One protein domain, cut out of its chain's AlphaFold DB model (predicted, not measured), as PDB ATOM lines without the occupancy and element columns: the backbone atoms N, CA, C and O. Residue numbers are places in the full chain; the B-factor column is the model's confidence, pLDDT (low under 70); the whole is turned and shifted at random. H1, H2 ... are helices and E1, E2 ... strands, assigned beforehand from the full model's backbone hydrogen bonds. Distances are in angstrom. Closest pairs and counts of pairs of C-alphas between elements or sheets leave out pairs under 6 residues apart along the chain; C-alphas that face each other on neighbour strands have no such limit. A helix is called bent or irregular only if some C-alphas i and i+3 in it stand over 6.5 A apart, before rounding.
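AT A GLANCE: This is residues 548 to 747 and 754 to 770 of the 812 residues of the protein "HET domain-containing protein" of Hyaloscypha bicolor E (UniProt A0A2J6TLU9). A long, bent strand, E2, is the spine of a strongly twisted sheet of E1, E2, E3, E9 and E10, and a small sheet of E4, E5 and E6 crosses part of it, only partly face to face. Helices H2 and H3 pack on the larger sheet, H4 packs on both helices, and E6 runs on into E7, which forms a hairpin with E8. The 217 printed residues have six named helices and ten named strands, in the order H1 H2 E1 H3 H4 H5 E2 E3 H6 E4 to E10; the class is mixed. The larger sheet is branched, and both sheets are antiparallel. The whole is compact, with a radius of gyration of the C-alphas of 16.9 A and spans of 52 by 45 by 30 A.

IN THESE COORDINATES: H1 is residues 561 to 564, beginning at C-alpha (249.124, 130.765, 169.852), and H2 is 569 to 577. E1, 600 to 606, spans 18.5 A, and H3, 610 to 620, spans 14.9 A. H4 is 633 to 641 and H5 is 646 to 651. E2, 652 to 665, spans 33.3 A and bends by 94 degrees at residue 662; E3, 674 to 683, spans 28.3 A. H6 is 686 to 689, E4 691 to 695, E5 702 to 708, E6 711 to 717, E7 719 to 722, E8 726 to 729 and E9 737 to 742. E10, 759 to 764, ends at C-alpha (255.788, 147.418, 185.394).

HOW THE PARTS SIT: E1 and E10 lie on one side of E2 and E3 on the other side; N 602 and O 656 are 2.8 A apart, N 655 and O 680 2.8 A, N 662 and O 764 2.8 A. E9 pairs with E10, N 740 to O 761 at 2.9 A. H2 runs along E3 at a height over the sheet of 10.1 A. H3 runs along E2 at 9.2 A. H4 touches H2, Ile 637 to Ala 570 at 5.7 A between closest C-alphas, and H3, Gln 634 to Leu 614 at 6.4 A. H5 only grazes that sheet. The two sheets form a sandwich, strands at 77 degrees. E4, E5 and E6 form a meander, each strand the antiparallel neighbour of the one before, with N 694 and O 703 3.0 A apart and N 706 and O 713 3.0 A. H6 is over E5. H1 is near E8. E7 and E8 have N 720 and O 728 at 2.9 A. Every O i to N i+4 pair is within hydrogen-bond range in H2, H4 and H5, and 6 of 7 in H3; H1 and H6 are too short for such a pair.

THE WHOLE: The farthest C-alphas, Met 709 and Gln 754, are 53.5 A apart. Residues 748 to 753 are not printed, and C-alphas 747 and 754 are 11.1 A apart across the cut. The links H2 to E1 and H3 to H4 are long. Confidence is under 70 in 22 residues, among them 666 to 671.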
ATOM      1  N   GLN A 548     250.900 120.420 174.421       89.88
ATOM      2  CA  GLN A 548     251.979 120.526 175.394       89.88
ATOM      3  C   GLN A 548     252.846 119.265 175.341       89.88
ATOM      4  O   GLN A 548     252.404 118.188 175.757       89.88
ATOM      5  N   SER A 549     254.079 119.404 174.849       91.56
ATOM      6  CA  SER A 549     255.001 118.283 174.640       91.56
ATOM      7  C   SER A 549     255.256 117.529 175.941       91.56
ATOM      8  O   SER A 549     255.106 116.310 175.999       91.56
ATOM      9  N   ASN A 550     255.516 118.276 177.017       90.62
ATOM     10  CA  ASN A 550     255.880 117.733 178.316       90.62
ATOM     11  C   ASN A 550     254.685 117.244 179.166       90.62
ATOM     12  O   ASN A 550     254.810 117.110 180.380       90.62
ATOM     13  N   SER A 551     253.506 117.012 178.575       88.38
ATOM     14  CA  SER A 551     252.268 116.633 179.279       88.38
ATOM     15  C   SER A 551     251.988 115.128 179.182       88.38
ATOM     16  O   SER A 551     251.772 114.603 178.089       88.38
ATOM     17  N   THR A 552     251.920 114.407 180.312       82.56
ATOM     18  CA  THR A 552     251.870 112.921 180.312       82.56
ATOM     19  C   THR A 552     250.616 112.309 179.679       82.56
ATOM     20  O   THR A 552     250.621 111.145 179.287       82.56
ATOM     21  N   ASN A 553     249.540 113.084 179.555       76.25
ATOM     22  CA  ASN A 553     248.281 112.730 178.892       76.25
ATOM     23  C   ASN A 553     248.059 113.503 177.571       76.25
ATOM     24  O   ASN A 553     246.973 113.399 177.001       76.25
ATOM     25  N   LYS A 554     249.064 114.259 177.093       81.62
ATOM     26  CA  LYS A 554     248.989 115.202 175.960       81.62
ATOM     27  C   LYS A 554     247.868 116.254 176.126       81.62
ATOM     28  O   LYS A 554     246.944 116.296 175.315       81.62
ATOM     29  N   THR A 555     247.933 117.075 177.189       80.94
ATOM     30  CA  THR A 555     247.025 118.237 177.394       80.94
ATOM     31  C   THR A 555     247.505 119.493 176.633       80.94
ATOM     32  O   THR A 555     248.428 119.438 175.826       80.94
ATOM     33  N   GLU A 556     246.818 120.621 176.819       82.38
ATOM     34  CA  GLU A 556     246.248 121.355 175.694       82.38
ATOM     35  C   GLU A 556     246.048 122.879 176.011       82.38
ATOM     36  O   GLU A 556     245.413 123.197 177.015       82.38
ATOM     37  N   PHE A 557     246.511 123.817 175.149       83.44
ATOM     38  CA  PHE A 557     246.179 125.273 175.110       83.44
ATOM     39  C   PHE A 557     246.243 126.085 173.761       83.44
ATOM     40  O   PHE A 557     247.338 126.355 173.286       83.44
ATOM     41  N   HIS A 558     245.212 126.594 173.045       78.00
ATOM     42  CA  HIS A 558     243.737 126.691 173.181       78.00
ATOM     43  C   HIS A 558     243.297 128.149 172.963       78.00
ATOM     44  O   HIS A 558     243.540 128.997 173.813       78.00
ATOM     45  N   GLY A 559     242.720 128.443 171.791       81.00
ATOM     46  CA  GLY A 559     243.129 129.590 171.003       81.00
ATOM     47  C   GLY A 559     244.461 129.277 170.356       81.00
ATOM     48  O   GLY A 559     245.400 128.849 171.035       81.00
ATOM     49  N   ALA A 560     244.544 129.485 169.047       84.25
ATOM     50  CA  ALA A 560     245.816 129.398 168.360       84.25
ATOM     51  C   ALA A 560     246.820 130.354 169.035       84.25
ATOM     52  O   ALA A 560     246.438 131.488 169.356       84.25
ATOM     53  N   PRO A 561     248.078 129.931 169.274       88.88
ATOM     54  CA  PRO A 561     249.124 130.765 169.852       88.88
ATOM     55  C   PRO A 561     249.176 132.186 169.292       88.88
ATOM     56  O   PRO A 561     249.330 133.142 170.053       88.88
ATOM     57  N   ILE A 562     248.964 132.335 167.981       86.12
ATOM     58  CA  ILE A 562     248.922 133.613 167.258       86.12
ATOM     59  C   ILE A 562     247.887 134.622 167.797       86.12
ATOM     60  O   ILE A 562     248.047 135.817 167.570       86.12
ATOM     61  N   PHE A 563     246.857 134.189 168.533       86.19
ATOM     62  CA  PHE A 563     245.883 135.074 169.195       86.19
ATOM     63  C   PHE A 563     246.082 135.151 170.712       86.19
ATOM     64  O   PHE A 563     245.851 136.197 171.314       86.19
ATOM     65  N   THR A 564     246.534 134.069 171.350       86.44
ATOM     66  CA  THR A 564     246.694 134.016 172.815       86.44
ATOM     67  C   THR A 564     248.011 134.621 173.299       86.44
ATOM     68  O   THR A 564     248.093 135.076 174.441       86.44
ATOM     69  N   GLY A 565     249.046 134.640 172.452       88.81
ATOM     70  CA  GLY A 565     250.428 134.943 172.835       88.81
ATOM     71  C   GLY A 565     251.110 133.811 173.619       88.81
ATOM     72  O   GLY A 565     252.142 134.054 174.244       88.81
ATOM     73  N   ARG A 566     250.532 132.599 173.602       93.25
ATOM     74  CA  ARG A 566     250.959 131.405 174.349       93.25
ATOM     75  C   ARG A 566     251.167 130.210 173.417       93.25
ATOM     76  O   ARG A 566     250.247 129.842 172.700       93.25
ATOM     77  N   ALA A 567     252.317 129.548 173.486       93.31
ATOM     78  CA  ALA A 567     252.663 128.380 172.674       93.31
ATOM     79  C   ALA A 567     253.238 127.231 173.519       93.31
ATOM     80  O   ALA A 567     253.691 127.442 174.646       93.31
ATOM     81  N   ASP A 568     253.249 126.006 172.981       95.12
ATOM     82  CA  ASP A 568     254.079 124.943 173.568       95.12
ATOM     83  C   ASP A 568     255.561 125.347 173.518       95.12
ATOM     84  O   ASP A 568     256.035 125.868 172.506       95.12
ATOM     85  N   THR A 569     256.287 125.100 174.608       95.25
ATOM     86  CA  THR A 569     257.673 125.550 174.760       95.25
ATOM     87  C   THR A 569     258.633 124.816 173.828       95.25
ATOM     88  O   THR A 569     259.502 125.461 173.247       95.25
ATOM     89  N   ALA A 570     258.486 123.502 173.640       94.62
ATOM     90  CA  ALA A 570     259.390 122.737 172.782       94.62
ATOM     91  C   ALA A 570     259.150 123.049 171.296       94.62
ATOM     92  O   ALA A 570     260.110 123.201 170.540       94.62
ATOM     93  N   VAL A 571     257.890 123.226 170.878       92.69
ATOM     94  CA  VAL A 571     257.555 123.692 169.523       92.69
ATOM     95  C   VAL A 571     258.039 125.126 169.296       92.69
ATOM     96  O   VAL A 571     258.664 125.390 168.272       92.69
ATOM     97  N   HIS A 572     257.822 126.050 170.240       94.75
ATOM     98  CA  HIS A 572     258.302 127.427 170.096       94.75
ATOM     99  C   HIS A 572     259.837 127.510 170.063       94.75
ATOM    100  O   HIS A 572     260.395 128.229 169.233       94.75
ATOM    101  N   PHE A 573     260.530 126.735 170.904       95.44
ATOM    102  CA  PHE A 573     261.989 126.631 170.880       95.44
ATOM    103  C   PHE A 573     262.485 126.064 169.546       95.44
ATOM    104  O   PHE A 573     263.337 126.683 168.916       95.44
ATOM    105  N   ARG A 574     261.907 124.951 169.061       94.12
ATOM    106  CA  ARG A 574     262.227 124.363 167.746       94.12
ATOM    107  C   ARG A 574     262.049 125.396 166.633       94.12
ATOM    108  O   ARG A 574     262.978 125.642 165.870       94.12
ATOM    109  N   ASN A 575     260.892 126.048 166.578       91.19
ATOM    110  CA  ASN A 575     260.568 126.992 165.512       91.19
ATOM    111  C   ASN A 575     261.362 128.302 165.598       91.19
ATOM    112  O   ASN A 575     261.527 128.955 164.575       91.19
ATOM    113  N   SER A 576     261.888 128.670 166.769       91.75
ATOM    114  CA  SER A 576     262.818 129.800 166.922       91.75
ATOM    115  C   SER A 576     264.266 129.411 166.597       91.75
ATOM    116  O   SER A 576     265.014 130.213 166.049       91.75
ATOM    117  N   ALA A 577     264.660 128.167 166.884       93.06
ATOM    118  CA  ALA A 577     265.985 127.626 166.588       93.06
ATOM    119  C   ALA A 577     266.219 127.346 165.097       93.06
ATOM    120  O   ALA A 577     267.348 127.471 164.632       93.06
ATOM    121  N   MET A 578     265.169 127.009 164.345       89.69
ATOM    122  CA  MET A 578     265.242 126.716 162.905       89.69
ATOM    123  C   MET A 578     265.341 127.967 162.006       89.69
ATOM    124  O   MET A 578     265.448 127.830 160.790       89.69
ATOM    125  N   LEU A 579     265.300 129.182 162.566       82.38
ATOM    126  CA  LEU A 579     265.342 130.430 161.795       82.38
ATOM    127  C   LEU A 579     266.774 130.809 161.418       82.38
ATOM    128  O   LEU A 579     267.577 131.153 162.285       82.38
ATOM    129  N   VAL A 580     267.092 130.826 160.125       67.19
ATOM    130  CA  VAL A 580     268.416 131.236 159.643       67.19
ATOM    131  C   VAL A 580     268.389 132.720 159.262       67.19
ATOM    132  O   VAL A 580     267.879 133.102 158.216       67.19
ATOM    133  N   ASN A 581     268.970 133.561 160.122       69.06
ATOM    134  CA  ASN A 581     269.150 135.011 159.925       69.06
ATOM    135  C   ASN A 581     267.871 135.856 159.670       69.06
ATOM    136  O   ASN A 581     267.886 136.720 158.786       69.06
ATOM    137  N   PRO A 582     266.787 135.710 160.459       66.00
ATOM    138  CA  PRO A 582     265.660 136.632 160.373       66.00
ATOM    139  C   PRO A 582     266.099 138.030 160.834       66.00
ATOM    140  O   PRO A 582     266.419 138.249 162.001       66.00
ATOM    141  N   THR A 583     266.112 138.994 159.917       66.25
ATOM    142  CA  THR A 583     266.256 140.414 160.257       66.25
ATOM    143  C   THR A 583     265.173 141.207 159.543       66.25
ATOM    144  O   THR A 583     265.078 141.188 158.317       66.25
ATOM    145  N   TYR A 584     264.332 141.896 160.314       76.12
ATOM    146  CA  TYR A 584     263.270 142.745 159.776       76.12
ATOM    147  C   TYR A 584     263.534 144.208 160.133       76.12
ATOM    148  O   TYR A 584     263.753 144.536 161.298       76.12
ATOM    149  N   ILE A 585     263.519 145.095 159.138       72.81
ATOM    150  CA  ILE A 585     263.650 146.538 159.362       72.81
ATOM    151  C   ILE A 585     262.311 147.062 159.887       72.81
ATOM    152  O   ILE A 585     261.331 147.099 159.142       72.81
ATOM    153  N   ILE A 586     262.272 147.513 161.146       70.00
ATOM    154  CA  ILE A 586     261.094 148.206 161.680       70.00
ATOM    155  C   ILE A 586     261.135 149.657 161.198       70.00
ATOM    156  O   ILE A 586     261.720 150.535 161.826       70.00
ATOM    157  N   ALA A 587     260.501 149.881 160.049       55.47
ATOM    158  CA  ALA A 587     260.268 151.192 159.448       55.47
ATOM    159  C   ALA A 587     258.788 151.611 159.569       55.47
ATOM    160  O   ALA A 587     258.192 152.076 158.600       55.47
ATOM    161  N   ASP A 588     258.193 151.424 160.753       68.25
ATOM    162  CA  ASP A 588     256.890 152.001 161.109       68.25
ATOM    163  C   ASP A 588     257.114 153.284 161.941       68.25
ATOM    164  O   ASP A 588     257.368 153.198 163.147       68.25
ATOM    165  N   PRO A 589     257.071 154.482 161.322       67.94
ATOM    166  CA  PRO A 589     257.280 155.743 162.028       67.94
ATOM    167  C   PRO A 589     256.097 156.137 162.926       67.94
ATOM    168  O   PRO A 589     256.261 157.013 163.772       67.94
ATOM    169  N   GLU A 590     254.921 155.512 162.775       74.38
ATOM    170  CA  GLU A 590     253.764 155.756 163.646       74.38
ATOM    171  C   GLU A 590     253.878 154.986 164.973       74.38
ATOM    172  O   GLU A 590     253.190 155.311 165.943       74.38
ATOM    173  N   ARG A 591     254.739 153.957 165.034       76.38
ATOM    174  CA  ARG A 591     254.838 153.007 166.157       76.38
ATOM    175  C   ARG A 591     256.286 152.821 166.630       76.38
ATOM    176  O   ARG A 591     256.820 151.711 166.544       76.38
ATOM    177  N   PRO A 592     256.935 153.887 167.143       84.81
ATOM    178  CA  PRO A 592     258.341 153.851 167.527       84.81
ATOM    179  C   PRO A 592     258.632 152.794 168.599       84.81
ATOM    180  O   PRO A 592     257.842 152.556 169.514       84.81
ATOM    181  N   LEU A 593     259.816 152.193 168.499       91.25
ATOM    182  CA  LEU A 593     260.339 151.265 169.495       91.25
ATOM    183  C   LEU A 593     260.745 152.014 170.767       91.25
ATOM    184  O   LEU A 593     261.431 153.034 170.705       91.25
ATOM    185  N   GLN A 594     260.361 151.479 171.924       94.00
ATOM    186  CA  GLN A 594     260.673 152.070 173.229       94.00
ATOM    187  C   GLN A 594     261.716 151.200 173.946       94.00
ATOM    188  O   GLN A 594     261.456 150.031 174.227       94.00
ATOM    189  N   GLU A 595     262.907 151.740 174.231       95.44
ATOM    190  CA  GLU A 595     263.974 151.003 174.934       95.44
ATOM    191  C   GLU A 595     263.582 150.714 176.391       95.44
ATOM    192  O   GLU A 595     263.113 151.608 177.101       95.44
ATOM    193  N   VAL A 596     263.800 149.475 176.844       96.56
ATOM    194  CA  VAL A 596     263.491 149.048 178.215       96.56
ATOM    195  C   VAL A 596     264.658 149.374 179.148       96.56
ATOM    196  O   VAL A 596     265.700 148.716 179.150       96.56
ATOM    197  N   ILE A 597     264.468 150.394 179.978       95.56
ATOM    198  CA  ILE A 597     265.447 150.882 180.945       95.56
ATOM    199  C   ILE A 597     265.680 149.821 182.027       95.56
ATOM    200  O   ILE A 597     264.751 149.319 182.653       95.56
ATOM    201  N   GLY A 598     266.951 149.505 182.284       92.50
ATOM    202  CA  GLY A 598     267.350 148.566 183.338       92.50
ATOM    203  C   GLY A 598     267.236 147.084 182.964       92.50
ATOM    204  O   GLY A 598     267.648 146.240 183.757       92.50
ATOM    205  N   ALA A 599     266.747 146.751 181.766       94.44
ATOM    206  CA  ALA A 599     266.877 145.401 181.232       94.44
ATOM    207  C   ALA A 599     268.326 145.130 180.785       94.44
ATOM    208  O   ALA A 599     269.015 146.009 180.264       94.44
ATOM    209  N   THR A 600     268.801 143.901 180.985       94.50
ATOM    210  CA  THR A 600     270.154 143.476 180.607       94.50
ATOM    211  C   THR A 600     270.111 142.214 179.760       94.50
ATOM    212  O   THR A 600     269.633 141.172 180.220       94.50
ATOM    213  N   VAL A 601     270.689 142.282 178.560       94.00
ATOM    214  CA  VAL A 601     271.094 141.091 177.805       94.00
ATOM    215  C   VAL A 601     272.247 140.427 178.565       94.00
ATOM    216  O   VAL A 601     273.220 141.090 178.925       94.00
ATOM    217  N   GLY A 602     272.080 139.148 178.895       88.62
ATOM    218  CA  GLY A 602     272.900 138.423 179.861       88.62
ATOM    219  C   GLY A 602     273.813 137.389 179.211       88.62
ATOM    220  O   GLY A 602     274.810 137.735 178.581       88.62
ATOM    221  N   ILE A 603     273.512 136.111 179.443       80.62
ATOM    222  CA  ILE A 603     274.290 134.983 178.918       80.62
ATOM    223  C   ILE A 603     273.853 134.714 177.475       80.62
ATOM    224  O   ILE A 603     272.668 134.775 177.155       80.62
ATOM    225  N   ILE A 604     274.814 134.408 176.608       89.19
ATOM    226  CA  ILE A 604     274.570 133.986 175.230       89.19
ATOM    227  C   ILE A 604     275.231 132.618 175.073       89.19
ATOM    228  O   ILE A 604     276.437 132.509 175.295       89.19
ATOM    229  N   SER A 605     274.449 131.590 174.742       96.19
ATOM    230  CA  SER A 605     274.937 130.225 174.499       96.19
ATOM    231  C   SER A 605     274.759 129.855 173.042       96.19
ATOM    232  O   SER A 605     273.709 130.127 172.469       96.19
ATOM    233  N   GLU A 606     275.739 129.181 172.458       96.81
ATOM    234  CA  GLU A 606     275.557 128.490 171.179       96.81
ATOM    235  C   GLU A 606     274.602 127.308 171.385       96.81
ATOM    236  O   GLU A 606     274.629 126.688 172.451       96.81
ATOM    237  N   LEU A 607     273.725 127.016 170.414       96.81
ATOM    238  CA  LEU A 607     272.770 125.903 170.552       96.81
ATOM    239  C   LEU A 607     273.460 124.529 170.489       96.81
ATOM    240  O   LEU A 607     272.943 123.552 171.025       96.81
ATOM    241  N   SER A 608     274.658 124.479 169.909       96.88
ATOM    242  CA  SER A 608     275.569 123.335 169.934       96.88
ATOM    243  C   SER A 608     276.108 122.992 171.332       96.88
ATOM    244  O   SER A 608     276.474 121.840 171.568       96.88
ATOM    245  N   ASP A 609     276.121 123.938 172.279       97.56
ATOM    246  CA  ASP A 609     276.467 123.687 173.684       97.56
ATOM    247  C   ASP A 609     275.211 123.282 174.472       97.56
ATOM    248  O   ASP A 609     274.631 124.052 175.243       97.56
ATOM    249  N   VAL A 610     274.757 122.052 174.212       97.56
ATOM    250  CA  VAL A 610     273.492 121.505 174.728       97.56
ATOM    251  C   VAL A 610     273.417 121.565 176.256       97.56
ATOM    252  O   VAL A 610     272.368 121.910 176.794       97.56
ATOM    253  N   GLU A 611     274.504 121.265 176.973       97.44
ATOM    254  CA  GLU A 611     274.481 121.264 178.442       97.44
ATOM    255  C   GLU A 611     274.450 122.692 179.015       97.44
ATOM    256  O   GLU A 611     273.682 122.945 179.941       97.44
ATOM    257  N   ASN A 612     275.178 123.662 178.439       96.62
ATOM    258  CA  ASN A 612     275.080 125.064 178.873       96.62
ATOM    259  C   ASN A 612     273.717 125.691 178.517       96.62
ATOM    260  O   ASN A 612     273.187 126.492 179.287       96.62
ATOM    261  N   VAL A 613     273.099 125.303 177.393       96.94
ATOM    262  CA  VAL A 613     271.708 125.680 177.076       96.94
ATOM    263  C   VAL A 613     270.736 125.138 178.127       96.94
ATOM    264  O   VAL A 613     269.840 125.870 178.553       96.94
ATOM    265  N   LEU A 614     270.921 123.897 178.585       96.62
ATOM    266  CA  LEU A 614     270.094 123.306 179.639       96.62
ATOM    267  C   LEU A 614     270.334 123.977 181.002       96.62
ATOM    268  O   LEU A 614     269.355 124.388 181.618       96.62
ATOM    269  N   GLU A 615     271.583 124.235 181.420       94.94
ATOM    270  CA  GLU A 615     271.886 125.012 182.645       94.94
ATOM    271  C   GLU A 615     271.214 126.403 182.654       94.94
ATOM    272  O   GLU A 615     270.855 126.924 183.714       94.94
ATOM    273  N   ILE A 616     271.022 127.019 181.482       94.00
ATOM    274  CA  ILE A 616     270.276 128.277 181.336       94.00
ATOM    275  C   ILE A 616     268.757 128.034 181.413       94.00
ATOM    276  O   ILE A 616     268.039 128.830 182.026       94.00
ATOM    277  N   PHE A 617     268.243 126.941 180.840       91.75
ATOM    278  CA  PHE A 617     266.819 126.595 180.909       91.75
ATOM    279  C   PHE A 617     266.348 126.203 182.317       91.75
ATOM    280  O   PHE A 617     265.247 126.597 182.700       91.75
ATOM    281  N   ASP A 618     267.192 125.573 183.138       90.31
ATOM    282  CA  ASP A 618     266.970 125.345 184.580       90.31
ATOM    283  C   ASP A 618     266.616 126.626 185.359       90.31
ATOM    284  O   ASP A 618     265.941 126.581 186.393       90.31
ATOM    285  N   VAL A 619     267.079 127.777 184.862       89.88
ATOM    286  CA  VAL A 619     266.841 129.111 185.428       89.88
ATOM    287  C   VAL A 619     265.662 129.826 184.759       89.88
ATOM    288  O   VAL A 619     264.955 130.582 185.427       89.88
ATOM    289  N   LEU A 620     265.448 129.615 183.456       90.75
ATOM    290  CA  LEU A 620     264.341 130.215 182.696       90.75
ATOM    291  C   LEU A 620     262.983 129.569 182.990       90.75
ATOM    292  O   LEU A 620     261.963 130.256 182.944       90.75
ATOM    293  N   ILE A 621     262.949 128.257 183.249       91.00
ATOM    294  CA  ILE A 621     261.703 127.515 183.450       91.00
ATOM    295  C   ILE A 621     261.136 127.833 184.838       91.00
ATOM    296  O   ILE A 621     261.614 127.360 185.874       91.00
ATOM    297  N   SER A 622     260.061 128.614 184.849       87.12
ATOM    298  CA  SER A 622     259.262 128.860 186.048       87.12
ATOM    299  C   SER A 622     258.370 127.656 186.410       87.12
ATOM    300  O   SER A 622     258.170 126.728 185.620       87.12
ATOM    301  N   GLY A 623     257.874 127.637 187.653       82.88
ATOM    302  CA  GLY A 623     257.082 126.532 188.201       82.88
ATOM    303  C   GLY A 623     257.914 125.397 188.820       82.88
ATOM    304  O   GLY A 623     259.109 125.533 189.103       82.88
ATOM    305  N   ALA A 624     257.250 124.267 189.083       75.31
ATOM    306  CA  ALA A 624     257.845 123.088 189.713       75.31
ATOM    307  C   ALA A 624     257.739 121.853 188.805       75.31
ATOM    308  O   ALA A 624     256.646 121.329 188.573       75.31
ATOM    309  N   GLY A 625     258.889 121.379 188.316       61.16
ATOM    310  CA  GLY A 625     259.041 120.045 187.730       61.16
ATOM    311  C   GLY A 625     259.211 119.000 188.836       61.16
ATOM    312  O   GLY A 625     259.955 119.233 189.794       61.16
ATOM    313  N   GLY A 626     258.505 117.870 188.722       56.62
ATOM    314  CA  GLY A 626     258.524 116.790 189.722       56.62
ATOM    315  C   GLY A 626     257.165 116.168 190.071       56.62
ATOM    316  O   GLY A 626     257.131 115.163 190.774       56.62
ATOM    317  N   ASN A 627     256.048 116.712 189.576       62.59
ATOM    318  CA  ASN A 627     254.729 116.083 189.714       62.59
ATOM    319  C   ASN A 627     254.509 115.033 188.608       62.59
ATOM    320  O   ASN A 627     254.884 115.277 187.464       62.59
ATOM    321  N   PHE A 628     253.784 113.943 188.900       68.06
ATOM    322  CA  PHE A 628     253.429 112.838 187.973       68.06
ATOM    323  C   PHE A 628     252.674 113.237 186.674       68.06
ATOM    324  O   PHE A 628     252.260 112.381 185.891       68.06
ATOM    325  N   MET A 629     252.440 114.530 186.454       73.69
ATOM    326  CA  MET A 629     251.634 115.088 185.367       73.69
ATOM    327  C   MET A 629     252.460 115.626 184.194       73.69
ATOM    328  O   MET A 629     251.915 115.737 183.096       73.69
ATOM    329  N   PHE A 630     253.736 115.963 184.417       83.06
ATOM    330  CA  PHE A 630     254.577 116.626 183.419       83.06
ATOM    331  C   PHE A 630     256.013 116.088 183.438       83.06
ATOM    332  O   PHE A 630     256.617 116.029 184.512       83.06
ATOM    333  N   SER A 631     256.576 115.745 182.273       88.50
ATOM    334  CA  SER A 631     258.020 115.497 182.136       88.50
ATOM    335  C   SER A 631     258.796 116.798 182.395       88.50
ATOM    336  O   SER A 631     258.264 117.889 182.145       88.50
ATOM    337  N   PRO A 632     260.030 116.737 182.927       91.69
ATOM    338  CA  PRO A 632     260.906 117.901 182.992       91.69
ATOM    339  C   PRO A 632     261.023 118.540 181.608       91.69
ATOM    340  O   PRO A 632     261.397 117.886 180.640       91.69
ATOM    341  N   LEU A 633     260.692 119.826 181.489       92.06
ATOM    342  CA  LEU A 633     260.688 120.500 180.187       92.06
ATOM    343  C   LEU A 633     262.102 120.590 179.569       92.06
ATOM    344  O   LEU A 633     262.248 120.702 178.354       92.06
ATOM    345  N   GLN A 634     263.136 120.448 180.404       93.00
ATOM    346  CA  GLN A 634     264.531 120.221 180.016       93.00
ATOM    347  C   GLN A 634     264.692 119.028 179.059       93.00
ATOM    348  O   GLN A 634     265.445 119.133 178.095       93.00
ATOM    349  N   ASP A 635     263.978 117.918 179.287       93.81
ATOM    350  CA  ASP A 635     264.096 116.709 178.466       93.81
ATOM    351  C   ASP A 635     263.577 116.966 177.046       93.81
ATOM    352  O   ASP A 635     264.261 116.654 176.071       93.81
ATOM    353  N   GLU A 636     262.422 117.624 176.913       95.06
ATOM    354  CA  GLU A 636     261.859 117.996 175.607       95.06
ATOM    355  C   GLU A 636     262.780 118.975 174.859       95.06
ATOM    356  O   GLU A 636     263.016 118.818 173.661       95.06
ATOM    357  N   ILE A 637     263.353 119.962 175.561       96.75
ATOM    358  CA  ILE A 637     264.323 120.910 174.987       96.75
ATOM    359  C   ILE A 637     265.607 120.189 174.556       96.75
ATOM    360  O   ILE A 637     266.118 120.462 173.470       96.75
ATOM    361  N   LYS A 638     266.084 119.204 175.330       97.19
ATOM    362  CA  LYS A 638     267.227 118.356 174.960       97.19
ATOM    363  C   LYS A 638     266.938 117.541 173.697       97.19
ATOM    364  O   LYS A 638     267.779 117.512 172.802       97.19
ATOM    365  N   GLN A 639     265.747 116.949 173.573       96.31
ATOM    366  CA  GLN A 639     265.333 116.253 172.346       96.31
ATOM    367  C   GLN A 639     265.202 117.204 171.148       96.31
ATOM    368  O   GLN A 639     265.573 116.836 170.034       96.31
ATOM    369  N   VAL A 640     264.716 118.437 171.348       96.38
ATOM    370  CA  VAL A 640     264.689 119.447 170.278       96.38
ATOM    371  C   VAL A 640     266.107 119.776 169.817       96.38
ATOM    372  O   VAL A 640     266.369 119.634 168.625       96.38
ATOM    373  N   LEU A 641     267.013 120.138 170.734       97.12
ATOM    374  CA  LEU A 641     268.414 120.482 170.447       97.12
ATOM    375  C   LEU A 641     269.145 119.374 169.679       97.12
ATOM    376  O   LEU A 641     269.749 119.643 168.644       97.12
ATOM    377  N   LEU A 642     269.019 118.123 170.134       96.62
ATOM    378  CA  LEU A 642     269.600 116.945 169.478       96.62
ATOM    379  C   LEU A 642     268.957 116.611 168.115       96.62
ATOM    380  O   LEU A 642     269.477 115.764 167.392       96.62
ATOM    381  N   SER A 643     267.842 117.260 167.758       96.12
ATOM    382  CA  SER A 643     267.160 117.124 166.460       96.12
ATOM    383  C   SER A 643     267.326 118.335 165.530       96.12
ATOM    384  O   SER A 643     266.765 118.331 164.432       96.12
ATOM    385  N   LEU A 644     268.063 119.375 165.941       95.38
ATOM    386  CA  LEU A 644     268.356 120.524 165.080       95.38
ATOM    387  C   LEU A 644     269.397 120.151 164.007       95.38
ATOM    388  O   LEU A 644     270.354 119.441 164.315       95.38
ATOM    389  N   PRO A 645     269.286 120.672 162.771       95.25
ATOM    390  CA  PRO A 645     270.371 120.614 161.796       95.25
ATOM    391  C   PRO A 645     271.633 121.311 162.320       95.25
ATOM    392  O   PRO A 645     271.533 122.363 162.958       95.25
ATOM    393  N   ASP A 646     272.813 120.791 161.968       94.62
ATOM    394  CA  ASP A 646     274.113 121.357 162.371       94.62
ATOM    395  C   ASP A 646     274.215 122.861 162.078       94.62
ATOM    396  O   ASP A 646     274.689 123.630 162.911       94.62
ATOM    397  N   GLU A 647     273.711 123.305 160.921       93.19
ATOM    398  CA  GLU A 647     273.702 124.717 160.533       93.19
ATOM    399  C   GLU A 647     272.926 125.588 161.534       93.19
ATOM    400  O   GLU A 647     273.441 126.611 161.981       93.19
ATOM    401  N   ALA A 648     271.725 125.167 161.938       92.38
ATOM    402  CA  ALA A 648     270.924 125.868 162.939       92.38
ATOM    403  C   ALA A 648     271.595 125.826 164.323       92.38
ATOM    404  O   ALA A 648     271.652 126.838 165.021       92.38
ATOM    405  N   SER A 649     272.161 124.675 164.692       93.94
ATOM    406  CA  SER A 649     272.853 124.455 165.967       93.94
ATOM    407  C   SER A 649     274.116 125.326 166.130       93.94
ATOM    408  O   SER A 649     274.396 125.843 167.212       93.94
ATOM    409  N   ILE A 650     274.861 125.542 165.039       94.06
ATOM    410  CA  ILE A 650     276.115 126.316 165.009       94.06
ATOM    411  C   ILE A 650     275.872 127.817 164.778       94.06
ATOM    412  O   ILE A 650     276.581 128.652 165.353       94.06
ATOM    413  N   ASN A 651     274.911 128.177 163.919       94.25
ATOM    414  CA  ASN A 651     274.679 129.571 163.531       94.25
ATOM    415  C   ASN A 651     273.748 130.326 164.480       94.25
ATOM    416  O   ASN A 651     273.798 131.557 164.468       94.25
ATOM    417  N   ASN A 652     272.947 129.649 165.306       95.19
ATOM    418  CA  ASN A 652     272.051 130.298 166.263       95.19
ATOM    419  C   ASN A 652     272.532 130.187 167.716       95.19
ATOM    420  O   ASN A 652     273.303 129.307 168.101       95.19
ATOM    421  N   VAL A 653     272.075 131.140 168.525       96.19
ATOM    422  CA  VAL A 653     272.385 131.268 169.947       96.19
ATOM    423  C   VAL A 653     271.115 131.492 170.763       96.19
ATOM    424  O   VAL A 653     270.240 132.271 170.375       96.19
ATOM    425  N   LEU A 654     271.045 130.855 171.929       97.00
ATOM    426  CA  LEU A 654     270.105 131.220 172.982       97.00
ATOM    427  C   LEU A 654     270.592 132.504 173.656       97.00
ATOM    428  O   LEU A 654     271.716 132.560 174.160       97.00
ATOM    429  N   VAL A 655     269.730 133.515 173.713       96.56
ATOM    430  CA  VAL A 655     269.973 134.770 174.426       96.56
ATOM    431  C   VAL A 655     269.150 134.777 175.710       96.56
ATOM    432  O   VAL A 655     267.927 134.896 175.675       96.56
ATOM    433  N   PHE A 656     269.831 134.683 176.849       96.25
ATOM    434  CA  PHE A 656     269.252 134.890 178.173       96.25
ATOM    435  C   PHE A 656     269.226 136.383 178.507       96.25
ATOM    436  O   PHE A 656     270.233 137.084 178.372       96.25
ATOM    437  N   THR A 657     268.097 136.872 179.004       96.50
ATOM    438  CA  THR A 657     267.908 138.266 179.415       96.50
ATOM    439  C   THR A 657     267.297 138.346 180.811       96.50
ATOM    440  O   THR A 657     266.571 137.455 181.251       96.50
ATOM    441  N   LEU A 658     267.604 139.435 181.513       95.38
ATOM    442  CA  LEU A 658     266.969 139.798 182.775       95.38
ATOM    443  C   LEU A 658     266.333 141.174 182.619       95.38
ATOM    444  O   LEU A 658     267.032 142.155 182.363       95.38
ATOM    445  N   ILE A 659     265.017 141.245 182.786       95.38
ATOM    446  CA  ILE A 659     264.242 142.479 182.662       95.38
ATOM    447  C   ILE A 659     263.907 142.961 184.074       95.38
ATOM    448  O   ILE A 659     263.314 142.220 184.852       95.38
ATOM    449  N   SER A 660     264.315 144.182 184.430       93.75
ATOM    450  CA  SER A 660     263.994 144.770 185.734       93.75
ATOM    451  C   SER A 660     262.518 145.162 185.774       93.75
ATOM    452  O   SER A 660     262.138 146.138 185.127       93.75
ATOM    453  N   ALA A 661     261.707 144.421 186.530       92.00
ATOM    454  CA  ALA A 661     260.301 144.728 186.752       92.00
ATOM    455  C   ALA A 661     260.090 145.295 188.165       92.00
ATOM    456  O   ALA A 661     260.537 144.725 189.168       92.00
ATOM    457  N   GLU A 662     259.410 146.431 188.233       90.62
ATOM    458  CA  GLU A 662     258.919 147.037 189.466       90.62
ATOM    459  C   GLU A 662     257.528 146.465 189.784       90.62
ATOM    460  O   GLU A 662     256.795 146.057 188.882       90.62
ATOM    461  N   ASP A 663     257.206 146.354 191.075       84.06
ATOM    462  CA  ASP A 663     255.946 145.794 191.588       84.06
ATOM    463  C   ASP A 663     255.551 144.431 190.978       84.06
ATOM    464  O   ASP A 663     254.386 144.176 190.670       84.06
ATOM    465  N   LEU A 664     256.538 143.539 190.780       78.25
ATOM    466  CA  LEU A 664     256.320 142.229 190.159       78.25
ATOM    467  C   LEU A 664     255.668 141.226 191.131       78.25
ATOM    468  O   LEU A 664     256.333 140.395 191.751       78.25
ATOM    469  N   HIS A 665     254.346 141.272 191.228       76.75
ATOM    470  CA  HIS A 665     253.543 140.362 192.034       76.75
ATOM    471  C   HIS A 665     253.480 138.956 191.415       76.75
ATOM    472  O   HIS A 665     252.642 138.670 190.560       76.75
ATOM    473  N   LEU A 666     254.372 138.082 191.891       68.94
ATOM    474  CA  LEU A 666     254.289 136.615 191.778       68.94
ATOM    475  C   LEU A 666     253.403 135.986 192.866       68.94
ATOM    476  O   LEU A 666     252.842 134.909 192.681       68.94
ATOM    477  N   ASP A 667     253.327 136.667 194.005       64.62
ATOM    478  CA  ASP A 667     252.590 136.323 195.216       64.62
ATOM    479  C   ASP A 667     252.080 137.660 195.794       64.62
ATOM    480  O   ASP A 667     252.836 138.642 195.765       64.62
ATOM    481  N   PRO A 668     250.818 137.766 196.256       59.28
ATOM    482  CA  PRO A 668     250.282 139.014 196.802       59.28
ATOM    483  C   PRO A 668     251.072 139.585 197.993       59.28
ATOM    484  O   PRO A 668     251.006 140.795 198.197       59.28
ATOM    485  N   GLU A 669     251.833 138.781 198.745       61.59
ATOM    486  CA  GLU A 669     252.636 139.266 199.884       61.59
ATOM    487  C   GLU A 669     254.084 139.659 199.505       61.59
ATOM    488  O   GLU A 669     254.812 140.253 200.307       61.59
ATOM    489  N   ALA A 670     254.531 139.363 198.278       56.75
ATOM    490  CA  ALA A 670     255.920 139.549 197.853       56.75
ATOM    491  C   ALA A 670     256.182 140.929 197.214       56.75
ATOM    492  O   ALA A 670     256.136 141.088 195.994       56.75
ATOM    493  N   HIS A 671     256.530 141.928 198.031       62.97
ATOM    494  CA  HIS A 671     256.940 143.255 197.550       62.97
ATOM    495  C   HIS A 671     258.453 143.358 197.277       62.97
ATOM    496  O   HIS A 671     259.272 143.203 198.185       62.97
ATOM    497  N   GLY A 672     258.835 143.709 196.044       74.06
ATOM    498  CA  GLY A 672     260.207 144.092 195.697       74.06
ATOM    499  C   GLY A 672     260.492 144.102 194.193       74.06
ATOM    500  O   GLY A 672     259.804 143.445 193.415       74.06
ATOM    501  N   THR A 673     261.536 144.825 193.775       74.75
ATOM    502  CA  THR A 673     262.033 144.782 192.390       74.75
ATOM    503  C   THR A 673     262.573 143.387 192.080       74.75
ATOM    504  O   THR A 673     263.532 142.929 192.708       74.75
ATOM    505  N   LEU A 674     261.980 142.720 191.094       83.62
ATOM    506  CA  LEU A 674     262.368 141.382 190.661       83.62
ATOM    507  C   LEU A 674     262.870 141.435 189.219       83.62
ATOM    508  O   LEU A 674     262.364 142.179 188.381       83.62
ATOM    509  N   MET A 675     263.881 140.621 188.926       89.88
ATOM    510  CA  MET A 675     264.354 140.445 187.558       89.88
ATOM    511  C   MET A 675     263.527 139.332 186.915       89.88
ATOM    512  O   MET A 675     263.640 138.181 187.332       89.88
ATOM    513  N   LEU A 676     262.718 139.664 185.912       92.12
ATOM    514  CA  LEU A 676     261.992 138.692 185.099       92.12
ATOM    515  C   LEU A 676     262.997 137.985 184.163       92.12
ATOM    516  O   LEU A 676     263.612 138.669 183.334       92.12
ATOM    517  N   PRO A 677     263.214 136.661 184.292       94.50
ATOM    518  CA  PRO A 677     264.086 135.916 183.394       94.50
ATOM    519  C   PRO A 677     263.348 135.627 182.087       94.50
ATOM    520  O   PRO A 677     262.237 135.104 182.097       94.50
ATOM    521  N   ALA A 678     263.965 135.988 180.967       96.56
ATOM    522  CA  ALA A 678     263.344 135.934 179.650       96.56
ATOM    523  C   ALA A 678     264.349 135.503 178.582       96.56
ATOM    524  O   ALA A 678     265.542 135.801 178.693       96.56
ATOM    525  N   TRP A 679     263.880 134.832 177.534       97.25
ATOM    526  CA  TRP A 679     264.738 134.295 176.484       97.25
ATOM    527  C   TRP A 679     264.210 134.529 175.075       97.25
ATOM    528  O   TRP A 679     263.026 134.780 174.850       97.25
ATOM    529  N   ALA A 680     265.139 134.431 174.132       96.50
ATOM    530  CA  ALA A 680     264.895 134.392 172.701       96.50
ATOM    531  C   ALA A 680     266.038 133.632 172.011       96.50
ATOM    532  O   ALA A 680     267.115 133.469 172.591       96.50
ATOM    533  N   ILE A 681     265.834 133.202 170.767       95.44
ATOM    534  CA  ILE A 681     266.892 132.625 169.925       95.44
ATOM    535  C   ILE A 681     267.125 133.541 168.729       95.44
ATOM    536  O   ILE A 681     266.176 134.076 168.161       95.44
ATOM    537  N   CYS A 682     268.388 133.744 168.358       94.12
ATOM    538  CA  CYS A 682     268.772 134.547 167.199       94.12
ATOM    539  C   CYS A 682     270.091 134.066 166.593       94.12
ATOM    540  O   CYS A 682     270.754 133.207 167.175       94.12
ATOM    541  N   SER A 683     270.516 134.642 165.465       93.50
ATOM    542  CA  SER A 683     271.808 134.269 164.894       93.50
ATOM    543  C   SER A 683     272.995 134.818 165.691       93.50
ATOM    544  O   SER A 683     273.021 135.949 166.188       93.50
ATOM    545  N   LYS A 684     274.036 133.989 165.753       94.38
ATOM    546  CA  LYS A 684     275.361 134.228 166.336       94.38
ATOM    547  C   LYS A 684     276.070 135.440 165.729       94.38
ATOM    548  O   LYS A 684     277.063 135.914 166.283       94.38
ATOM    549  N   GLU A 685     275.608 135.935 164.584       93.06
ATOM    550  CA  GLU A 685     276.048 137.210 164.030       93.06
ATOM    551  C   GLU A 685     275.348 138.392 164.709       93.06
ATOM    552  O   GLU A 685     276.038 139.237 165.279       93.06
ATOM    553  N   MET A 686     274.010 138.426 164.728       92.00
ATOM    554  CA  MET A 686     273.236 139.514 165.350       92.00
ATOM    555  C   MET A 686     273.594 139.697 166.828       92.00
ATOM    556  O   MET A 686     273.817 140.818 167.286       92.00
ATOM    557  N   ALA A 687     273.784 138.592 167.549       93.12
ATOM    558  CA  ALA A 687     274.229 138.589 168.940       93.12
ATOM    559  C   ALA A 687     275.550 139.353 169.194       93.12
ATOM    560  O   ALA A 687     275.746 139.904 170.278       93.12
ATOM    561  N   LYS A 688     276.453 139.436 168.203       93.69
ATOM    562  CA  LYS A 688     277.728 140.173 168.309       93.69
ATOM    563  C   LYS A 688     277.577 141.677 168.075       93.69
ATOM    564  O   LYS A 688     278.450 142.432 168.504       93.69
ATOM    565  N   ARG A 689     276.512 142.114 167.391       92.12
ATOM    566  CA  ARG A 689     276.324 143.511 166.953       92.12
ATOM    567  C   ARG A 689     275.866 144.452 168.077       92.12
ATOM    568  O   ARG A 689     276.011 145.660 167.949       92.12
ATOM    569  N   GLY A 690     275.432 143.899 169.213       92.06
ATOM    570  CA  GLY A 690     275.009 144.652 170.397       92.06
ATOM    571  C   GLY A 690     273.491 144.702 170.502       92.06
ATOM    572  O   GLY A 690     272.858 145.634 170.020       92.06
ATOM    573  N   LEU A 691     272.922 143.678 171.136       95.56
ATOM    574  CA  LEU A 691     271.480 143.538 171.308       95.56
ATOM    575  C   LEU A 691     270.939 144.555 172.327       95.56
ATOM    576  O   LEU A 691     271.462 144.668 173.439       95.56
ATOM    577  N   LEU A 692     269.856 145.236 171.960       95.75
ATOM    578  CA  LEU A 692     269.033 146.069 172.837       95.75
ATOM    579  C   LEU A 692     267.698 145.370 173.110       95.75
ATOM    580  O   LEU A 692     267.218 144.594 172.283       95.75
ATOM    581  N   ILE A 693     267.092 145.671 174.260       96.56
ATOM    582  CA  ILE A 693     265.753 145.195 174.626       96.56
ATOM    583  C   ILE A 693     264.779 146.360 174.460       96.56
ATOM    584  O   ILE A 693     264.941 147.411 175.085       96.56
ATOM    585  N   VAL A 694     263.774 146.175 173.608       96.00
ATOM    586  CA  VAL A 694     262.758 147.184 173.284       96.00
ATOM    587  C   VAL A 694     261.353 146.612 173.415       96.00
ATOM    588  O   VAL A 694     261.151 145.400 173.356       96.00
ATOM    589  N   ARG A 695     260.372 147.498 173.533       94.88
ATOM    590  CA  ARG A 695     258.957 147.213 173.309       94.88
ATOM    591  C   ARG A 695     258.590 147.501 171.851       94.88
ATOM    592  O   ARG A 695     258.877 148.588 171.350       94.88
ATOM    593  N   GLU A 696     257.927 146.552 171.193       91.75
ATOM    594  CA  GLU A 696     257.367 146.728 169.851       91.75
ATOM    595  C   GLU A 696     256.052 147.525 169.901       91.75
ATOM    596  O   GLU A 696     255.087 147.120 170.555       91.75
ATOM    597  N   GLY A 697     255.968 148.627 169.151       85.25
ATOM    598  CA  GLY A 697     254.769 149.469 169.101       85.25
ATOM    599  C   GLY A 697     253.540 148.832 168.428       85.25
ATOM    600  O   GLY A 697     252.432 149.343 168.584       85.25
ATOM    601  N   MET A 698     253.683 147.717 167.696       80.94
ATOM    602  CA  MET A 698     252.558 147.079 166.993       80.94
ATOM    603  C   MET A 698     251.605 146.314 167.919       80.94
ATOM    604  O   MET A 698     250.390 146.460 167.793       80.94
ATOM    605  N   ASN A 699     252.141 145.490 168.825       83.31
ATOM    606  CA  ASN A 699     251.354 144.641 169.728       83.31
ATOM    607  C   ASN A 699     251.786 144.758 171.213       83.31
ATOM    608  O   ASN A 699     251.144 144.155 172.078       83.31
ATOM    609  N   GLY A 700     252.822 145.546 171.527       90.50
ATOM    610  CA  GLY A 700     253.342 145.741 172.882       90.50
ATOM    611  C   GLY A 700     254.248 144.616 173.395       90.50
ATOM    612  O   GLY A 700     254.520 144.563 174.595       90.50
ATOM    613  N   THR A 701     254.680 143.693 172.534       94.69
ATOM    614  CA  THR A 701     255.579 142.595 172.916       94.69
ATOM    615  C   THR A 701     257.015 143.094 173.047       94.69
ATOM    616  O   THR A 701     257.452 143.966 172.295       94.69
ATOM    617  N   LEU A 702     257.759 142.558 174.011       96.31
ATOM    618  CA  LEU A 702     259.178 142.862 174.180       96.31
ATOM    619  C   LEU A 702     260.022 142.051 173.194       96.31
ATOM    620  O   LEU A 702     259.737 140.885 172.927       96.31
ATOM    621  N   ALA A 703     261.076 142.656 172.662       95.69
ATOM    622  CA  ALA A 703     261.908 142.057 171.630       95.69
ATOM    623  C   ALA A 703     263.380 142.468 171.741       95.69
ATOM    624  O   ALA A 703     263.733 143.494 172.327       95.69
ATOM    625  N   LEU A 704     264.231 141.646 171.131       95.31
ATOM    626  CA  LEU A 704     265.621 141.946 170.830       95.31
ATOM    627  C   LEU A 704     265.717 142.685 169.494       95.31
ATOM    628  O   LEU A 704     265.186 142.223 168.479       95.31
ATOM    629  N   VAL A 705     266.462 143.789 169.489       95.00
ATOM    630  CA  VAL A 705     266.847 144.517 168.273       95.00
ATOM    631  C   VAL A 705     268.351 144.768 168.223       95.00
ATOM    632  O   VAL A 705     269.020 144.811 169.254       95.00
ATOM    633  N   VAL A 706     268.870 144.988 167.017       94.06
ATOM    634  CA  VAL A 706     270.188 145.592 166.773       94.06
ATOM    635  C   VAL A 706     269.979 147.000 166.211       94.06
ATOM    636  O   VAL A 706     269.046 147.228 165.443       94.06
ATOM    637  N   GLU A 707     270.824 147.952 166.606       92.00
ATOM    638  CA  GLU A 707     270.827 149.327 166.090       92.00
ATOM    639  C   GLU A 707     272.011 149.525 165.133       92.00
ATOM    640  O   GLU A 707     273.169 149.544 165.551       92.00
ATOM    641  N   GLU A 708     271.726 149.687 163.842       91.31
ATOM    642  CA  GLU A 708     272.720 149.898 162.787       91.31
ATOM    643  C   GLU A 708     272.389 151.167 162.006       91.31
ATOM    644  O   GLU A 708     271.323 151.287 161.417       91.31
ATOM    645  N   MET A 709     273.303 152.144 161.996       90.62
ATOM    646  CA  MET A 709     273.120 153.418 161.276       90.62
ATOM    647  C   MET A 709     271.819 154.165 161.656       90.62
ATOM    648  O   MET A 709     271.207 154.823 160.818       90.62
ATOM    649  N   ASN A 710     271.417 154.076 162.932       86.19
ATOM    650  CA  ASN A 710     270.149 154.571 163.498       86.19
ATOM    651  C   ASN A 710     268.882 153.834 163.003       86.19
ATOM    652  O   ASN A 710     267.770 154.295 163.255       86.19
ATOM    653  N   ILE A 711     269.027 152.694 162.323       87.81
ATOM    654  CA  ILE A 711     267.936 151.789 161.947       87.81
ATOM    655  C   ILE A 711     267.881 150.650 162.970       87.81
ATOM    656  O   ILE A 711     268.902 150.040 163.292       87.81
ATOM    657  N   HIS A 712     266.686 150.348 163.477       89.81
ATOM    658  CA  HIS A 712     266.471 149.202 164.356       89.81
ATOM    659  C   HIS A 712     266.023 147.977 163.552       89.81
ATOM    660  O   HIS A 712     264.959 147.961 162.927       89.81
ATOM    661  N   HIS A 713     266.841 146.930 163.610       90.44
ATOM    662  CA  HIS A 713     266.554 145.626 163.030       90.44
ATOM    663  C   HIS A 713     265.967 144.728 164.115       90.44
ATOM    664  O   HIS A 713     266.619 144.483 165.131       90.44
ATOM    665  N   LEU A 714     264.748 144.233 163.909       91.12
ATOM    666  CA  LEU A 714     264.142 143.210 164.754       91.12
ATOM    667  C   LEU A 714     264.873 141.885 164.555       91.12
ATOM    668  O   LEU A 714     265.111 141.479 163.417       91.12
ATOM    669  N   VAL A 715     265.228 141.246 165.670       92.38
ATOM    670  CA  VAL A 715     266.053 140.033 165.700       92.38
ATOM    671  C   VAL A 715     265.272 138.843 166.255       92.38
ATOM    672  O   VAL A 715     265.245 137.789 165.626       92.38
ATOM    673  N   ALA A 716     264.614 139.000 167.407       93.38
ATOM    674  CA  ALA A 716     263.774 137.961 168.006       93.38
ATOM    675  C   ALA A 716     262.794 138.550 169.033       93.38
ATOM    676  O   ALA A 716     263.110 139.551 169.673       93.38
ATOM    677  N   PHE A 717     261.636 137.921 169.241       94.88
ATOM    678  CA  PHE A 717     260.725 138.288 170.333       94.88
ATOM    679  C   PHE A 717     261.148 137.626 171.649       94.88
ATOM    680  O   PHE A 717     261.652 136.505 171.647       94.88
ATOM    681  N   LEU A 718     260.951 138.320 172.773       96.25
ATOM    682  CA  LEU A 718     261.285 137.821 174.107       96.25
ATOM    683  C   LEU A 718     260.104 137.077 174.729       96.25
ATOM    684  O   LEU A 718     258.963 137.552 174.731       96.25
ATOM    685  N   THR A 719     260.409 135.923 175.314       96.94
ATOM    686  CA  THR A 719     259.433 135.036 175.941       96.94
ATOM    687  C   THR A 719     259.843 134.622 177.353       96.94
ATOM    688  O   THR A 719     261.015 134.703 177.728       96.94
ATOM    689  N   ILE A 720     258.869 134.167 178.143       96.25
ATOM    690  CA  ILE A 720     259.107 133.400 179.374       96.25
ATOM    691  C   ILE A 720     258.498 132.007 179.248       96.25
ATOM    692  O   ILE A 720     257.468 131.837 178.594       96.25
ATOM    693  N   SER A 721     259.097 131.026 179.920       95.69
ATOM    694  CA  SER A 721     258.603 129.648 179.945       95.69
ATOM    695  C   SER A 721     258.193 129.217 181.348       95.69
ATOM    696  O   SER A 721     258.812 129.575 182.352       95.69
ATOM    697  N   ASP A 722     257.163 128.386 181.409       94.12
ATOM    698  CA  ASP A 722     256.706 127.722 182.617       94.12
ATOM    699  C   ASP A 722     256.518 126.226 182.360       94.12
ATOM    700  O   ASP A 722     255.946 125.812 181.350       94.12
ATOM    701  N   GLN A 723     256.972 125.424 183.320       92.12
ATOM    702  CA  GLN A 723     256.944 123.960 183.308       92.12
ATOM    703  C   GLN A 723     255.545 123.365 183.066       92.12
ATOM    704  O   GLN A 723     255.432 122.227 182.612       92.12
ATOM    705  N   GLN A 724     254.487 124.093 183.425       89.88
ATOM    706  CA  GLN A 724     253.100 123.622 183.418       89.88
ATOM    707  C   GLN A 724     252.254 124.382 182.388       89.88
ATOM    708  O   GLN A 724     251.329 123.812 181.818       89.88
ATOM    709  N   SER A 725     252.579 125.652 182.144       91.19
ATOM    710  CA  SER A 725     251.750 126.592 181.383       91.19
ATOM    711  C   SER A 725     252.231 126.814 179.942       91.19
ATOM    712  O   SER A 725     251.473 127.363 179.142       91.19
ATOM    713  N   GLY A 726     253.446 126.379 179.585       94.31
ATOM    714  CA  GLY A 726     254.043 126.592 178.261       94.31
ATOM    715  C   GLY A 726     254.873 127.877 178.180       94.31
ATOM    716  O   GLY A 726     255.340 128.389 179.196       94.31
ATOM    717  N   THR A 727     255.074 128.395 176.967       95.75
ATOM    718  CA  THR A 727     255.840 129.624 176.712       95.75
ATOM    719  C   THR A 727     254.937 130.769 176.280       95.75
ATOM    720  O   THR A 727     254.009 130.578 175.497       95.75
ATOM    721  N   TYR A 728     255.223 131.966 176.785       96.25
ATOM    722  CA  TYR A 728     254.437 133.173 176.563       96.25
ATOM    723  C   TYR A 728     255.314 134.317 176.063       96.25
ATOM    724  O   TYR A 728     256.391 134.564 176.606       96.25
ATOM    725  N   LEU A 729     254.812 135.060 175.079       95.69
ATOM    726  CA  LEU A 729     255.376 136.345 174.667       95.69
ATOM    727  C   LEU A 729     255.180 137.386 175.779       95.69
ATOM    728  O   LEU A 729     254.105 137.467 176.378       95.69
ATOM    729  N   ILE A 730     256.206 138.189 176.066       95.81
ATOM    730  CA  ILE A 730     256.146 139.181 177.152       95.81
ATOM    731  C   ILE A 730     255.481 140.450 176.630       95.81
ATOM    732  O   ILE A 730     256.046 141.139 175.787       95.81
ATOM    733  N   ARG A 731     254.281 140.758 177.128       94.31
ATOM    734  CA  ARG A 731     253.425 141.844 176.621       94.31
ATOM    735  C   ARG A 731     253.327 142.996 177.609       94.31
ATOM    736  O   ARG A 731     253.232 142.759 178.810       94.31
ATOM    737  N   THR A 732     253.253 144.212 177.076       94.69
ATOM    738  CA  THR A 732     253.100 145.462 177.833       94.69
ATOM    739  C   THR A 732     252.118 146.432 177.173       94.69
ATOM    740  O   THR A 732     252.050 146.531 175.941       94.69
ATOM    741  N   ASP A 733     251.368 147.181 177.982       93.06
ATOM    742  CA  ASP A 733     250.680 148.404 177.536       93.06
ATOM    743  C   ASP A 733     251.688 149.537 177.237       93.06
ATOM    744  O   ASP A 733     252.896 149.295 177.212       93.06
ATOM    745  N   ILE A 734     251.213 150.737 176.885       91.69
ATOM    746  CA  ILE A 734     252.085 151.837 176.420       91.69
ATOM    747  C   ILE A 734     252.868 152.497 177.565       91.69
ATOM    748  O   ILE A 734     253.900 153.125 177.321       91.69
ATOM    749  N   GLU A 735     252.401 152.302 178.794       94.00
ATOM    750  CA  GLU A 735     253.000 152.702 180.062       94.00
ATOM    751  C   GLU A 735     254.119 151.740 180.501       94.00
ATOM    752  O   GLU A 735     255.047 152.152 181.195       94.00
ATOM    753  N   GLY A 736     254.057 150.475 180.067       93.88
ATOM    754  CA  GLY A 736     255.038 149.433 180.379       93.88
ATOM    755  C   GLY A 736     254.557 148.390 181.393       93.88
ATOM    756  O   GLY A 736     255.368 147.602 181.880       93.88
ATOM    757  N   ASN A 737     253.266 148.339 181.722       95.75
ATOM    758  CA  ASN A 737     252.721 147.340 182.637       95.75
ATOM    759  C   ASN A 737     252.637 145.968 181.958       95.75
ATOM    760  O   ASN A 737     251.984 145.788 180.927       95.75
ATOM    761  N   ILE A 738     253.269 144.975 182.575       94.88
ATOM    762  CA  ILE A 738     253.107 143.560 182.265       94.88
ATOM    763  C   ILE A 738     251.863 143.067 183.007       94.88
ATOM    764  O   ILE A 738     251.779 143.163 184.230       94.88
ATOM    765  N   ASN A 739     250.915 142.487 182.273       92.25
ATOM    766  CA  ASN A 739     249.789 141.749 182.843       92.25
ATOM    767  C   ASN A 739     249.627 140.434 182.074       92.25
ATOM    768  O   ASN A 739     249.061 140.388 180.976       92.25
ATOM    769  N   LEU A 740     250.200 139.370 182.628       91.12
ATOM    770  CA  LEU A 740     250.304 138.060 182.002       91.12
ATOM    771  C   LEU A 740     249.713 137.000 182.932       91.12
ATOM    772  O   LEU A 740     250.070 136.931 184.104       91.12
ATOM    773  N   LEU A 741     248.814 136.170 182.411       90.38
ATOM    774  CA  LEU A 741     248.258 135.035 183.139       90.38
ATOM    775  C   LEU A 741     248.904 133.752 182.617       90.38
ATOM    776  O   LEU A 741     248.705 133.384 181.461       90.38
ATOM    777  N   LEU A 742     249.671 133.081 183.476       90.62
ATOM    778  CA  LEU A 742     250.115 131.712 183.257       90.62
ATOM    779  C   LEU A 742     248.958 130.773 183.596       90.62
ATOM    780  O   LEU A 742     248.838 130.266 184.712       90.62
ATOM    781  N   GLU A 743     248.078 130.602 182.619       86.81
ATOM    782  CA  GLU A 743     246.978 129.650 182.682       86.81
ATOM    783  C   GLU A 743     247.535 128.227 182.625       86.81
ATOM    784  O   GLU A 743     248.372 127.911 181.777       86.81
ATOM    785  N   THR A 744     247.050 127.334 183.474       83.88
ATOM    786  CA  THR A 744     247.392 125.911 183.416       83.88
ATOM    787  C   THR A 744     246.417 125.163 182.489       83.88
ATOM    788  O   THR A 744     245.242 125.524 182.397       83.88
ATOM    789  N   PRO A 745     246.873 124.154 181.722       78.19
ATOM    790  CA  PRO A 745     245.990 123.355 180.875       78.19
ATOM    791  C   PRO A 745     245.012 122.539 181.720       78.19
ATOM    792  O   PRO A 745     245.428 121.749 182.568       78.19
ATOM    793  N   GLN A 746     243.713 122.677 181.451       69.50
ATOM    794  CA  GLN A 746     242.685 121.960 182.204       69.50
ATOM    795  C   GLN A 746     242.690 120.462 181.877       69.50
ATOM    796  O   GLN A 746     242.437 120.043 180.744       69.50
ATOM    797  N   ARG A 747     242.952 119.633 182.892       68.94
ATOM    798  CA  ARG A 747     243.020 118.172 182.765       68.94
ATOM    799  C   ARG A 747     241.662 117.536 183.027       68.94
ATOM    800  O   ARG A 747     241.318 117.219 184.158       68.94
ATOM    801  N   GLN A 754     241.747 122.422 191.487       50.97
ATOM    802  CA  GLN A 754     242.198 123.137 192.688       50.97
ATOM    803  C   GLN A 754     243.680 122.926 193.067       50.97
ATOM    804  O   GLN A 754     244.201 123.702 193.863       50.97
ATOM    805  N   MET A 755     244.368 121.903 192.542       55.09
ATOM    806  CA  MET A 755     245.804 121.691 192.791       55.09
ATOM    807  C   MET A 755     246.722 122.490 191.851       55.09
ATOM    808  O   MET A 755     247.931 122.512 192.072       55.09
ATOM    809  N   MET A 756     246.173 123.129 190.816       65.69
ATOM    810  CA  MET A 756     246.910 123.864 189.788       65.69
ATOM    811  C   MET A 756     246.295 125.262 189.654       65.69
ATOM    812  O   MET A 756     245.359 125.479 188.893       65.69
ATOM    813  N   LEU A 757     246.784 126.216 190.450       70.75
ATOM    814  CA  LEU A 757     246.322 127.603 190.375       70.75
ATOM    815  C   LEU A 757     247.000 128.328 189.205       70.75
ATOM    816  O   LEU A 757     248.231 128.334 189.106       70.75
ATOM    817  N   ASP A 758     246.193 128.981 188.366       82.31
ATOM    818  CA  ASP A 758     246.681 129.903 187.340       82.31
ATOM    819  C   ASP A 758     247.449 131.056 188.007       82.31
ATOM    820  O   ASP A 758     246.970 131.674 188.964       82.31
ATOM    821  N   ARG A 759     248.654 131.350 187.512       86.38
ATOM    822  CA  ARG A 759     249.571 132.312 188.144       86.38
ATOM    823  C   ARG A 759     249.609 133.621 187.374       86.38
ATOM    824  O   ARG A 759     249.975 133.652 186.202       86.38
ATOM    825  N   TRP A 760     249.274 134.717 188.045       87.62
ATOM    826  CA  TRP A 760     249.466 136.053 187.488       87.62
ATOM    827  C   TRP A 760     250.935 136.470 187.600       87.62
ATOM    828  O   TRP A 760     251.553 136.328 188.649       87.62
ATOM    829  N   PHE A 761     251.465 137.024 186.516       88.38
ATOM    830  CA  PHE A 761     252.644 137.877 186.489       88.38
ATOM    831  C   PHE A 761     252.146 139.296 186.205       88.38
ATOM    832  O   PHE A 761     251.760 139.616 185.076       88.38
ATOM    833  N   ARG A 762     252.120 140.136 187.240       92.38
ATOM    834  CA  ARG A 762     251.783 141.563 187.144       92.38
ATOM    835  C   ARG A 762     252.948 142.391 187.642       92.38
ATOM    836  O   ARG A 762     253.516 142.017 188.653       92.38
ATOM    837  N   GLY A 763     253.277 143.481 186.959       93.12
ATOM    838  CA  GLY A 763     254.323 144.436 187.344       93.12
ATOM    839  C   GLY A 763     254.525 145.477 186.245       93.12
ATOM    840  O   GLY A 763     253.821 145.441 185.239       93.12
ATOM    841  N   SER A 764     255.486 146.383 186.392       94.69
ATOM    842  CA  SER A 764     255.788 147.418 185.394       94.69
ATOM    843  C   SER A 764     257.266 147.438 185.002       94.69
ATOM    844  O   SER A 764     258.148 147.132 185.805       94.69
ATOM    845  N   ILE A 765     257.550 147.779 183.745       96.44
ATOM    846  CA  ILE A 765     258.906 148.018 183.241       96.44
ATOM    847  C   ILE A 765     259.064 149.481 182.834       96.44
ATOM    848  O   ILE A 765     258.158 150.089 182.271       96.44
ATOM    849  N   LYS A 766     260.241 150.059 183.081       96.44
ATOM    850  CA  LYS A 766     260.511 151.452 182.711       96.44
ATOM    851  C   LYS A 766     260.867 151.552 181.233       96.44
ATOM    852  O   LYS A 766     261.935 151.120 180.814       96.44
ATOM    853  N   LEU A 767     259.980 152.146 180.447       95.56
ATOM    854  CA  LEU A 767     260.224 152.493 179.047       95.56
ATOM    855  C   LEU A 767     260.918 153.861 178.954       95.56
ATOM    856  O   LEU A 767     260.637 154.759 179.750       95.56
ATOM    857  N   ARG A 768     261.813 154.057 177.977       94.31
ATOM    858  CA  ARG A 768     262.315 155.403 177.659       94.31
ATOM    859  C   ARG A 768     261.202 156.223 176.999       94.31
ATOM    860  O   ARG A 768     260.650 155.810 175.983       94.31
ATOM    861  N   SER A 769     260.904 157.384 177.580       84.06
ATOM    862  CA  SER A 769     259.823 158.288 177.161       84.06
ATOM    863  C   SER A 769     260.072 158.999 175.829       84.06
ATOM    864  O   SER A 769     259.122 159.360 175.147       84.06
ATOM    865  N   GLU A 770     261.338 159.200 175.458       75.75
ATOM    866  CA  GLU A 770     261.746 159.936 174.258       75.75
ATOM    867  C   GLU A 770     262.485 159.015 173.270       75.75
ATOM    868  O   GLU A 770     263.424 158.309 173.670       75.75
TER     869      GLU A 770